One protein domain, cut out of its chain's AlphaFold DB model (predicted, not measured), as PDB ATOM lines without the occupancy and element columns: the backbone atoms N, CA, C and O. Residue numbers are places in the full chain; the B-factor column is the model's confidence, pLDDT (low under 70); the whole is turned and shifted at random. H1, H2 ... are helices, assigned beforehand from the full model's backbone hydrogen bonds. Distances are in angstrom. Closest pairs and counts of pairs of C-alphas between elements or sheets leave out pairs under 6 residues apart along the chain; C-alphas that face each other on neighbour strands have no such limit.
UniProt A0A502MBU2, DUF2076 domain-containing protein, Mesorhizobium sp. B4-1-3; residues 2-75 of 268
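This is residues 2 to 75 of the 268 residues of the protein "DUF2076 domain-containing protein" of Mesorhizobium sp. B4-1-3 (UniProt A0A502MBU2). An open, angular frame of three helices ends in a long arm: H1 crosses the long helix H3 near the first part of H3, H2 makes a corner with H3 where H3 begins, and the far part of H3, residues 56 to 75, sticks out alone. From H1 the chain passes to H2 through a short link and turns tightly into H3, and the contacts within the frame are few. The printed part has 74 residues with three named helices, in the order H1, H2, H3, and no named strand; the class is all helix. The whole is extended, with a radius of gyration of the C-alphas of 17.7 A, and elongated, with spans of 55 by 32 by 19 A.

H1, residues 3 to 19, touches H3, residues 42 to 75. H1 touches H3 with residues 5 to 9 alone, and H3 touches H1 with residues 47 to 51 alone. The closest C-alphas of the two are those of Val 8 and Tyr 51, 6.9 A apart. Their lines are about perpendicular, at 88 degrees. H2, residues 26 to 38, touches no helix. H1 and H2 are apart. H2 and H3 are close but not clearly touching, and their closest C-alphas, those of Val 36 and Ala 42, are 6.1 A apart. H2 and H3 run opposite ways at a steep tilt of 60 degrees. In H1, H2 and H3 every backbone O i to N i+4 pair is within hydrogen-bond range.

H1 runs from Pro 3, with its C-alpha at (7.391, 48.421, 6.676), to Ala 19, and measures 24.8 A from first to last C-alpha. H2 runs from Pro 26, with its C-alpha at (24.697, 20.978, 22.331), to Arg 38, over 18.6 A. H3 runs from Ala 42 to Arg 75, over 48.8 A, and its last C-alpha is at (44.050, 67.750, 14.994). H3 is the longest helix, with 34 residues.

The two C-alphas farthest apart are those of Arg 38 and Arg 75, at 56.6 A. The C-alphas of Thr 2 and Arg 75, the first and last printed residues, are 43.1 A apart. Residues 14 to 46 stand free, of which 14 to 19 belong to H1, 26 to 38 to H2 and 42 to 46 to H3. Residues 56 to 75 of H3 stand free too. The link from H1 to H2 has 6 residues and is short; the link from H2 to H3 has 3 residues and is tight. The printed part has no cut. The mean pLDDT of the printed part is 89.0, and no printed residue is under 70.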
ATOM      1  N   THR A   2       5.401  47.950  11.202       85.88
ATOM      2  CA  THR A   2       5.644  48.904  10.103       85.88
ATOM      3  C   THR A   2       6.439  48.255   8.949       85.88
ATOM      4  O   THR A   2       6.975  47.150   9.111       85.88
ATOM      5  N   PRO A   3       6.522  48.887   7.760       84.25
ATOM      6  CA  PRO A   3       7.391  48.421   6.676       84.25
ATOM      7  C   PRO A   3       8.876  48.352   7.067       84.25
ATOM      8  O   PRO A   3       9.574  47.435   6.637       84.25
ATOM      9  N   GLU A   4       9.343  49.280   7.899       80.19
ATOM     10  CA  GLU A   4      10.728  49.386   8.376       80.19
ATOM     11  C   GLU A   4      11.036  48.276   9.389       80.19
ATOM     12  O   GLU A   4      12.021  47.556   9.246       80.19
ATOM     13  N   GLU A   5      10.135  48.065  10.354       81.62
ATOM     14  CA  GLU A   5      10.182  46.966  11.327       81.62
ATOM     15  C   GLU A   5      10.287  45.606  10.613       81.62
ATOM     16  O   GLU A   5      11.120  44.769  10.962       81.62
ATOM     17  N   ARG A   6       9.515  45.413   9.531       86.81
ATOM     18  CA  ARG A   6       9.600  44.212   8.684       86.81
ATOM     19  C   ARG A   6      10.969  44.047   8.026       86.81
ATOM     20  O   ARG A   6      11.464  42.922   7.965       86.81
ATOM     21  N   GLN A   7      11.572  45.124   7.524       86.38
ATOM     22  CA  GLN A   7      12.882  45.065   6.866       86.38
ATOM     23  C   GLN A   7      13.984  44.696   7.862       86.38
ATOM     24  O   GLN A   7      14.760  43.783   7.582       86.38
ATOM     25  N   VAL A   8      13.999  45.323   9.044       83.69
ATOM     26  CA  VAL A   8      14.986  45.029  10.096       83.69
ATOM     27  C   VAL A   8      14.840  43.589  10.600       83.69
ATOM     28  O   VAL A   8      15.822  42.853  10.624       83.69
ATOM     29  N   ILE A   9      13.615  43.128  10.892       85.69
ATOM     30  CA  ILE A   9      13.373  41.722  11.264       85.69
ATOM     31  C   ILE A   9      13.851  40.764  10.157       85.69
ATOM     32  O   ILE A   9      14.486  39.756  10.457       85.69
ATOM     33  N   THR A  10      13.616  41.073   8.878       89.69
ATOM     34  CA  THR A  10      14.100  40.222   7.774       89.69
ATOM     35  C   THR A  10      15.634  40.152   7.745       89.69
ATOM     36  O   THR A  10      16.192  39.055   7.702       89.69
ATOM     37  N   ALA A  11      16.319  41.295   7.860       86.88
ATOM     38  CA  ALA A  11      17.782  41.368   7.881       86.88
ATOM     39  C   ALA A  11      18.403  40.627   9.085       86.88
ATOM     40  O   ALA A  11      19.412  39.930   8.940       86.88
ATOM     41  N   ILE A  12      17.765  40.704  10.260       86.12
ATOM     42  CA  ILE A  12      18.123  39.920  11.452       86.12
ATOM     43  C   ILE A  12      18.122  38.416  11.138       86.12
ATOM     44  O   ILE A  12      19.095  37.722  11.444       86.12
ATOM     45  N   PHE A  13      17.069  37.898  10.499       88.81
ATOM     46  CA  PHE A  13      16.971  36.471  10.173       88.81
ATOM     47  C   PHE A  13      17.962  36.034   9.078       88.81
ATOM     48  O   PHE A  13      18.523  34.938   9.173       88.81
ATOM     49  N   GLU A  14      18.267  36.883   8.093       89.69
ATOM     50  CA  GLU A  14      19.340  36.622   7.116       89.69
ATOM     51  C   GLU A  14      20.725  36.540   7.785       89.69
ATOM     52  O   GLU A  14      21.532  35.649   7.484       89.69
ATOM     53  N   ARG A  15      20.988  37.416   8.763       83.56
ATOM     54  CA  ARG A  15      22.213  37.377   9.572       83.56
ATOM     55  C   ARG A  15      22.279  36.124  10.453       83.56
ATOM     56  O   ARG A  15      23.328  35.481  10.496       83.56
ATOM     57  N   LEU A  16      21.177  35.735  11.101       85.06
ATOM     58  CA  LEU A  16      21.092  34.494  11.889       85.06
ATOM     59  C   LEU A  16      21.361  33.249  11.031       85.06
ATOM     60  O   LEU A  16      22.106  32.369  11.456       85.06
ATOM     61  N   ARG A  17      20.842  33.206   9.799       86.44
ATOM     62  CA  ARG A  17      21.130  32.132   8.833       86.44
ATOM     63  C   ARG A  17      22.611  32.069   8.446       86.44
ATOM     64  O   ARG A  17      23.158  30.990   8.254       86.44
ATOM     65  N   THR A  18      23.289  33.212   8.366       84.88
ATOM     66  CA  THR A  18      24.745  33.243   8.136       84.88
ATOM     67  C   THR A  18      25.504  32.646   9.330       84.88
ATOM     68  O   THR A  18      26.439  31.866   9.142       84.88
ATOM     69  N   ALA A  19      25.051  32.943  10.552       79.69
ATOM     70  CA  ALA A  19      25.607  32.407  11.797       79.69
ATOM     71  C   ALA A  19      25.290  30.913  12.045       79.69
ATOM     72  O   ALA A  19      25.902  30.296  12.914       79.69
ATOM     73  N   GLU A  20      24.378  30.304  11.281       78.94
ATOM     74  CA  GLU A  20      23.964  28.902  11.442       78.94
ATOM     75  C   GLU A  20      25.118  27.898  11.282       78.94
ATOM     76  O   GLU A  20      25.131  26.870  11.950       78.94
ATOM     77  N   ASN A  21      26.124  28.235  10.470       81.94
ATOM     78  CA  ASN A  21      27.287  27.383  10.197       81.94
ATOM     79  C   ASN A  21      28.345  27.367  11.320       81.94
ATOM     80  O   ASN A  21      29.370  26.695  11.185       81.94
ATOM     81  N   HIS A  22      28.151  28.124  12.403       83.00
ATOM     82  CA  HIS A  22      29.087  28.144  13.527       83.00
ATOM     83  C   HIS A  22      28.856  26.948  14.466       83.00
ATOM     84  O   HIS A  22      27.703  26.586  14.708       83.00
ATOM     85  N   PRO A  23      29.917  26.347  15.045       85.12
ATOM     86  CA  PRO A  23      29.770  25.301  16.053       85.12
ATOM     87  C   PRO A  23      28.917  25.785  17.233       85.12
ATOM     88  O   PRO A  23      29.226  26.808  17.845       85.12
ATOM     89  N   ARG A  24      27.855  25.039  17.545       86.94
ATOM     90  CA  ARG A  24      26.953  25.300  18.672       86.94
ATOM     91  C   ARG A  24      27.298  24.404  19.853       86.94
ATOM     92  O   ARG A  24      27.790  23.291  19.673       86.94
ATOM     93  N   ASP A  25      27.005  24.887  21.053       93.75
ATOM     94  CA  ASP A  25      27.035  24.072  22.262       93.75
ATOM     95  C   ASP A  25      25.751  23.212  22.331       93.75
ATOM     96  O   ASP A  25      24.649  23.773  22.388       93.75
ATOM     97  N   PRO A  26      25.856  21.867  22.314       93.62
ATOM     98  CA  PRO A  26      24.697  20.978  22.331       93.62
ATOM     99  C   PRO A  26      23.939  20.970  23.667       93.62
ATOM    100  O   PRO A  26      22.783  20.540  23.695       93.62
ATOM    101  N   GLU A  27      24.541  21.411  24.777       95.00
ATOM    102  CA  GLU A  27      23.822  21.577  26.047       95.00
ATOM    103  C   GLU A  27      22.961  22.844  26.003       95.00
ATOM    104  O   GLU A  27      21.754  22.787  26.265       95.00
ATOM    105  N   ALA A  28      23.548  23.961  25.562       93.12
ATOM    106  CA  ALA A  28      22.839  25.228  25.398       93.12
ATOM    107  C   ALA A  28      21.681  25.120  24.391       93.12
ATOM    108  O   ALA A  28      20.580  25.595  24.671       93.12
ATOM    109  N   GLU A  29      21.883  24.454  23.248       93.12
ATOM    110  CA  GLU A  29      20.838  24.276  22.228       93.12
ATOM    111  C   GLU A  29      19.628  23.491  22.766       93.12
ATOM    112  O   GLU A  29      18.481  23.864  22.514       93.12
ATOM    113  N   ARG A  30      19.864  22.458  23.588       96.81
ATOM    114  CA  ARG A  30      18.790  21.689  24.239       96.81
ATOM    115  C   ARG A  30      18.045  22.498  25.299       96.81
ATOM    116  O   ARG A  30      16.822  22.389  25.376       96.81
ATOM    117  N   LEU A  31      18.755  23.302  26.091       96.25
ATOM    118  CA  LEU A  31      18.141  24.181  27.090       96.25
ATOM    119  C   LEU A  31      17.278  25.265  26.427       96.25
ATOM    120  O   LEU A  31      16.134  25.469  26.830       96.25
ATOM    121  N   ILE A  32      17.791  25.919  25.381       92.56
ATOM    122  CA  ILE A  32      17.050  26.932  24.617       92.56
ATOM    123  C   ILE A  32      15.792  26.315  23.989       92.56
ATOM    124  O   ILE A  32      14.723  26.917  24.064       92.56
ATOM    125  N   ALA A  33      15.884  25.103  23.431       95.19
ATOM    126  CA  ALA A  33      14.729  24.406  22.868       95.19
ATOM    127  C   ALA A  33      13.633  24.110  23.915       95.19
ATOM    128  O   ALA A  33      12.458  24.348  23.638       95.19
ATOM    129  N   ASP A  34      13.995  23.651  25.121       97.25
ATOM    130  CA  ASP A  34      13.034  23.424  26.216       97.25
ATOM    131  C   ASP A  34      12.397  24.739  26.705       97.25
ATOM    132  O   ASP A  34      11.182  24.816  26.893       97.25
ATOM    133  N   LEU A  35      13.185  25.811  26.836       95.88
ATOM    134  CA  LEU A  35      12.682  27.131  27.231       95.88
ATOM    135  C   LEU A  35      11.719  27.725  26.192       95.88
ATOM    136  O   LEU A  35      10.648  28.203  26.565       95.88
ATOM    137  N   VAL A  36      12.044  27.645  24.898       95.88
ATOM    138  CA  VAL A  36      11.165  28.115  23.809       95.88
ATOM    139  C   VAL A  36       9.897  27.260  23.703       95.88
ATOM    140  O   VAL A  36       8.818  27.804  23.478       95.88
ATOM    141  N   ALA A  37       9.980  25.944  23.932       96.75
ATOM    142  CA  ALA A  37       8.799  25.078  23.975       96.75
ATOM    143  C   ALA A  37       7.853  25.429  25.143       96.75
ATOM    144  O   ALA A  37       6.634  25.389  24.984       96.75
ATOM    145  N   ARG A  38       8.405  25.818  26.302       97.06
ATOM    146  CA  ARG A  38       7.635  26.310  27.462       97.06
ATOM    147  C   ARG A  38       7.111  27.735  27.285       97.06
ATOM    148  O   ARG A  38       6.118  28.091  27.912       97.06
ATOM    149  N   GLN A  39       7.770  28.551  26.462       95.06
ATOM    150  CA  GLN A  39       7.434  29.957  26.229       95.06
ATOM    151  C   GLN A  39       7.280  30.248  24.724       95.06
ATOM    152  O   GLN A  39       8.166  30.858  24.120       95.06
ATOM    153  N   PRO A  40       6.137  29.899  24.099       93.81
ATOM    154  CA  PRO A  40       5.911  30.133  22.668       93.81
ATOM    155  C   PRO A  40       6.004  31.606  22.231       93.81
ATOM    156  O   PRO A  40       6.204  31.883  21.051       93.81
ATOM    157  N   TYR A  41       5.879  32.557  23.165       92.06
ATOM    158  CA  TYR A  41       6.049  33.991  22.911       92.06
ATOM    159  C   TYR A  41       7.523  34.448  22.898       92.06
ATOM    160  O   TYR A  41       7.815  35.546  22.420       92.06
ATOM    161  N   ALA A  42       8.460  33.635  23.400       93.00
ATOM    162  CA  ALA A  42       9.863  34.022  23.546       93.00
ATOM    163  C   ALA A  42      10.533  34.439  22.219       93.00
ATOM    164  O   ALA A  42      11.230  35.454  22.229       93.00
ATOM    165  N   PRO A  43      10.308  33.776  21.061       90.62
ATOM    166  CA  PRO A  43      10.869  34.227  19.783       90.62
ATOM    167  C   PRO A  43      10.434  35.644  19.386       90.62
ATOM    168  O   PRO A  43      11.240  36.402  18.851       90.62
ATOM    169  N   TYR A  44       9.189  36.025  19.692       88.69
ATOM    170  CA  TYR A  44       8.676  37.372  19.431       88.69
ATOM    171  C   TYR A  44       9.333  38.412  20.354       88.69
ATOM    172  O   TYR A  44       9.834  39.431  19.880       88.69
ATOM    173  N   ALA A  45       9.428  38.122  21.655       88.31
ATOM    174  CA  ALA A  45      10.087  39.006  22.621       88.31
ATOM    175  C   ALA A  45      11.600  39.174  22.349       88.31
ATOM    176  O   ALA A  45      12.142  40.278  22.456       88.31
ATOM    177  N   MET A  46      12.282  38.100  21.933       87.25
ATOM    178  CA  MET A  46      13.689  38.153  21.514       87.25
ATOM    179  C   MET A  46      13.876  39.006  20.253       87.25
ATOM    180  O   MET A  46      14.795  39.823  20.216       87.25
ATOM    181  N   ALA A  47      12.993  38.882  19.253       87.69
ATOM    182  CA  ALA A  47      13.034  39.727  18.057       87.69
ATOM    183  C   ALA A  47      12.830  41.217  18.392       87.69
ATOM    184  O   ALA A  47      13.565  42.061  17.880       87.69
ATOM    185  N   GLN A  48      11.902  41.534  19.303       86.56
ATOM    186  CA  GLN A  48      11.663  42.902  19.775       86.56
ATOM    187  C   GLN A  48      12.895  43.492  20.483       86.56
ATOM    188  O   GLN A  48      13.308  44.615  20.187       86.56
ATOM    189  N   SER A  49      13.525  42.723  21.377       85.44
ATOM    190  CA  SER A  49      14.746  43.147  22.083       85.44
ATOM    191  C   SER A  49      15.911  43.374  21.112       85.44
ATOM    192  O   SER A  49      16.634  44.368  21.208       85.44
ATOM    193  N   LEU A  50      16.066  42.478  20.131       86.75
ATOM    194  CA  LEU A  50      17.118  42.554  19.122       86.75
ATOM    195  C   LEU A  50      16.940  43.776  18.208       86.75
ATOM    196  O   LEU A  50      17.910  44.502  17.998       86.75
ATOM    197  N   TYR A  51      15.708  44.079  17.776       85.62
ATOM    198  CA  TYR A  51      15.378  45.298  17.024       85.62
ATOM    199  C   TYR A  51      15.817  46.576  17.760       85.62
ATOM    200  O   TYR A  51      16.496  47.427  17.179       85.62
ATOM    201  N   VAL A  52      15.491  46.704  19.054       87.06
ATOM    202  CA  VAL A  52      15.896  47.873  19.860       87.06
ATOM    203  C   VAL A  52      17.423  47.956  19.984       87.06
ATOM    204  O   VAL A  52      17.995  49.039  19.829       87.06
ATOM    205  N   SER A  53      18.099  46.821  20.193       86.56
ATOM    206  CA  SER A  53      19.564  46.783  20.271       86.56
ATOM    207  C   SER A  53      20.241  47.199  18.955       86.56
ATOM    208  O   SER A  53      21.251  47.902  18.981       86.56
ATOM    209  N   GLU A  54      19.660  46.859  17.800       84.44
ATOM    210  CA  GLU A  54      20.182  47.251  16.490       84.44
ATOM    211  C   GLU A  54      20.036  48.761  16.253       84.44
ATOM    212  O   GLU A  54      20.992  49.420  15.840       84.44
ATOM    213  N   GLN A  55      18.896  49.349  16.633       83.81
ATOM    214  CA  GLN A  55      18.713  50.806  16.613       83.81
ATOM    215  C   GLN A  55      19.713  51.532  17.527       83.81
ATOM    216  O   GLN A  55      20.237  52.589  17.161       83.81
ATOM    217  N   ALA A  56      20.026  50.969  18.698       85.88
ATOM    218  CA  ALA A  56      21.048  51.517  19.586       85.88
ATOM    219  C   ALA A  56      22.461  51.417  18.981       85.88
ATOM    220  O   ALA A  56      23.201  52.402  18.997       85.88
ATOM    221  N   LEU A  57      22.821  50.276  18.382       86.69
ATOM    222  CA  LEU A  57      24.104  50.091  17.694       86.69
ATOM    223  C   LEU A  57      24.278  51.069  16.521       86.69
ATOM    224  O   LEU A  57      25.363  51.629  16.358       86.69
ATOM    225  N   LEU A  58      23.233  51.327  15.733       87.12
ATOM    226  CA  LEU A  58      23.277  52.318  14.648       87.12
ATOM    227  C   LEU A  58      23.553  53.736  15.182       87.12
ATOM    228  O   LEU A  58      24.437  54.427  14.671       87.12
ATOM    229  N   ARG A  59      22.864  54.146  16.257       87.12
ATOM    230  CA  ARG A  59      23.075  55.454  16.911       87.12
ATOM    231  C   ARG A  59      24.485  55.591  17.493       87.12
ATOM    232  O   ARG A  59      25.120  56.627  17.311       87.12
ATOM    233  N   LEU A  60      24.993  54.544  18.149       89.62
ATOM    234  CA  LEU A  60      26.352  54.524  18.702       89.62
ATOM    235  C   LEU A  60      27.418  54.642  17.603       89.62
ATOM    236  O   LEU A  60      28.348  55.431  17.752       89.62
ATOM    237  N   ASN A  61      27.261  53.937  16.478       90.38
ATOM    238  CA  ASN A  61      28.181  54.049  15.340       90.38
ATOM    239  C   ASN A  61      28.166  55.454  14.707       90.38
ATOM    240  O   ASN A  61      29.237  55.992  14.420       90.38
ATOM    241  N   SER A  62      26.992  56.085  14.555       93.62
ATOM    242  CA  SER A  62      26.905  57.495  14.124       93.62
ATOM    243  C   SER A  62      27.691  58.404  15.066       93.62
ATOM    244  O   SER A  62      28.517  59.202  14.626       93.62
ATOM    245  N   ARG A  63      27.505  58.224  16.381       89.62
ATOM    246  CA  ARG A  63      28.176  59.046  17.388       89.62
ATOM    247  C   ARG A  63      29.692  58.851  17.414       89.62
ATOM    248  O   ARG A  63      30.414  59.819  17.634       89.62
ATOM    249  N   ILE A  64      30.183  57.635  17.177       93.81
ATOM    250  CA  ILE A  64      31.622  57.365  17.036       93.81
ATOM    251  C   ILE A  64      32.175  58.119  15.819       93.81
ATOM    252  O   ILE A  64      33.134  58.867  15.972       93.81
ATOM    253  N   SER A  65      31.520  58.019  14.658       93.62
ATOM    254  CA  SER A  65      31.916  58.735  13.432       93.62
ATOM    255  C   SER A  65      31.947  60.264  13.619       93.62
ATOM    256  O   SER A  65      32.916  60.926  13.243       93.62
ATOM    257  N   GLU A  66      30.940  60.838  14.290       93.06
ATOM    258  CA  GLU A  66      30.917  62.263  14.659       93.06
ATOM    259  C   GLU A  66      32.105  62.670  15.545       93.06
ATOM    260  O   GLU A  66      32.673  63.750  15.364       93.06
ATOM    261  N   LEU A  67      32.461  61.836  16.528       93.50
ATOM    262  CA  LEU A  67      33.571  62.096  17.448       93.50
ATOM    263  C   LEU A  67      34.929  61.935  16.750       93.50
ATOM    264  O   LEU A  67      35.828  62.741  16.983       93.50
ATOM    265  N   GLU A  68      35.073  60.959  15.855       93.69
ATOM    266  CA  GLU A  68      36.260  60.793  15.009       93.69
ATOM    267  C   GLU A  68      36.464  62.005  14.088       93.69
ATOM    268  O   GLU A  68      37.576  62.534  14.007       93.69
ATOM    269  N   ALA A  69      35.392  62.512  13.468       93.88
ATOM    270  CA  ALA A  69      35.434  63.729  12.658       93.88
ATOM    271  C   ALA A  69      35.846  64.963  13.484       93.88
ATOM    272  O   ALA A  69      36.734  65.710  13.068       93.88
ATOM    273  N   GLN A  70      35.278  65.145  14.682       91.06
ATOM    274  CA  GLN A  70      35.655  66.231  15.601       91.06
ATOM    275  C   GLN A  70      37.122  66.140  16.045       91.06
ATOM    276  O   GLN A  70      37.826  67.150  16.069       91.06
ATOM    277  N   LEU A  71      37.615  64.937  16.359       91.50
ATOM    278  CA  LEU A  71      39.022  64.713  16.706       91.50
ATOM    279  C   LEU A  71      39.954  65.010  15.524       91.50
ATOM    280  O   LEU A  71      41.034  65.568  15.724       91.50
ATOM    281  N   GLN A  72      39.541  64.679  14.300       91.62
ATOM    282  CA  GLN A  72      40.305  64.980  13.093       91.62
ATOM    283  C   GLN A  72      40.297  66.481  12.763       91.62
ATOM    284  O   GLN A  72      41.332  67.016  12.363       91.62
ATOM    285  N   GLU A  73      39.195  67.201  12.996       89.69
ATOM    286  CA  GLU A  73      39.158  68.666  12.872       89.69
ATOM    287  C   GLU A  73      40.043  69.341  13.937       89.69
ATOM    288  O   GLU A  73      40.864  70.203  13.620       89.69
ATOM    289  N   ALA A  74      39.959  68.891  15.193       83.62
ATOM    290  CA  ALA A  74      40.785  69.395  16.290       83.62
ATOM    291  C   ALA A  74      42.290  69.146  16.070       83.62
ATOM    292  O   ALA A  74      43.110  69.962  16.486       83.62
ATOM    293  N   ARG A  75      42.661  68.045  15.397       81.69
ATOM    294  CA  ARG A  75      44.050  67.750  14.994       81.69
ATOM    295  C   ARG A  75      44.503  68.481  13.730       81.69
ATOM    296  O   ARG A  75      45.699  68.706  13.575       81.69
TER     297      ARG A  75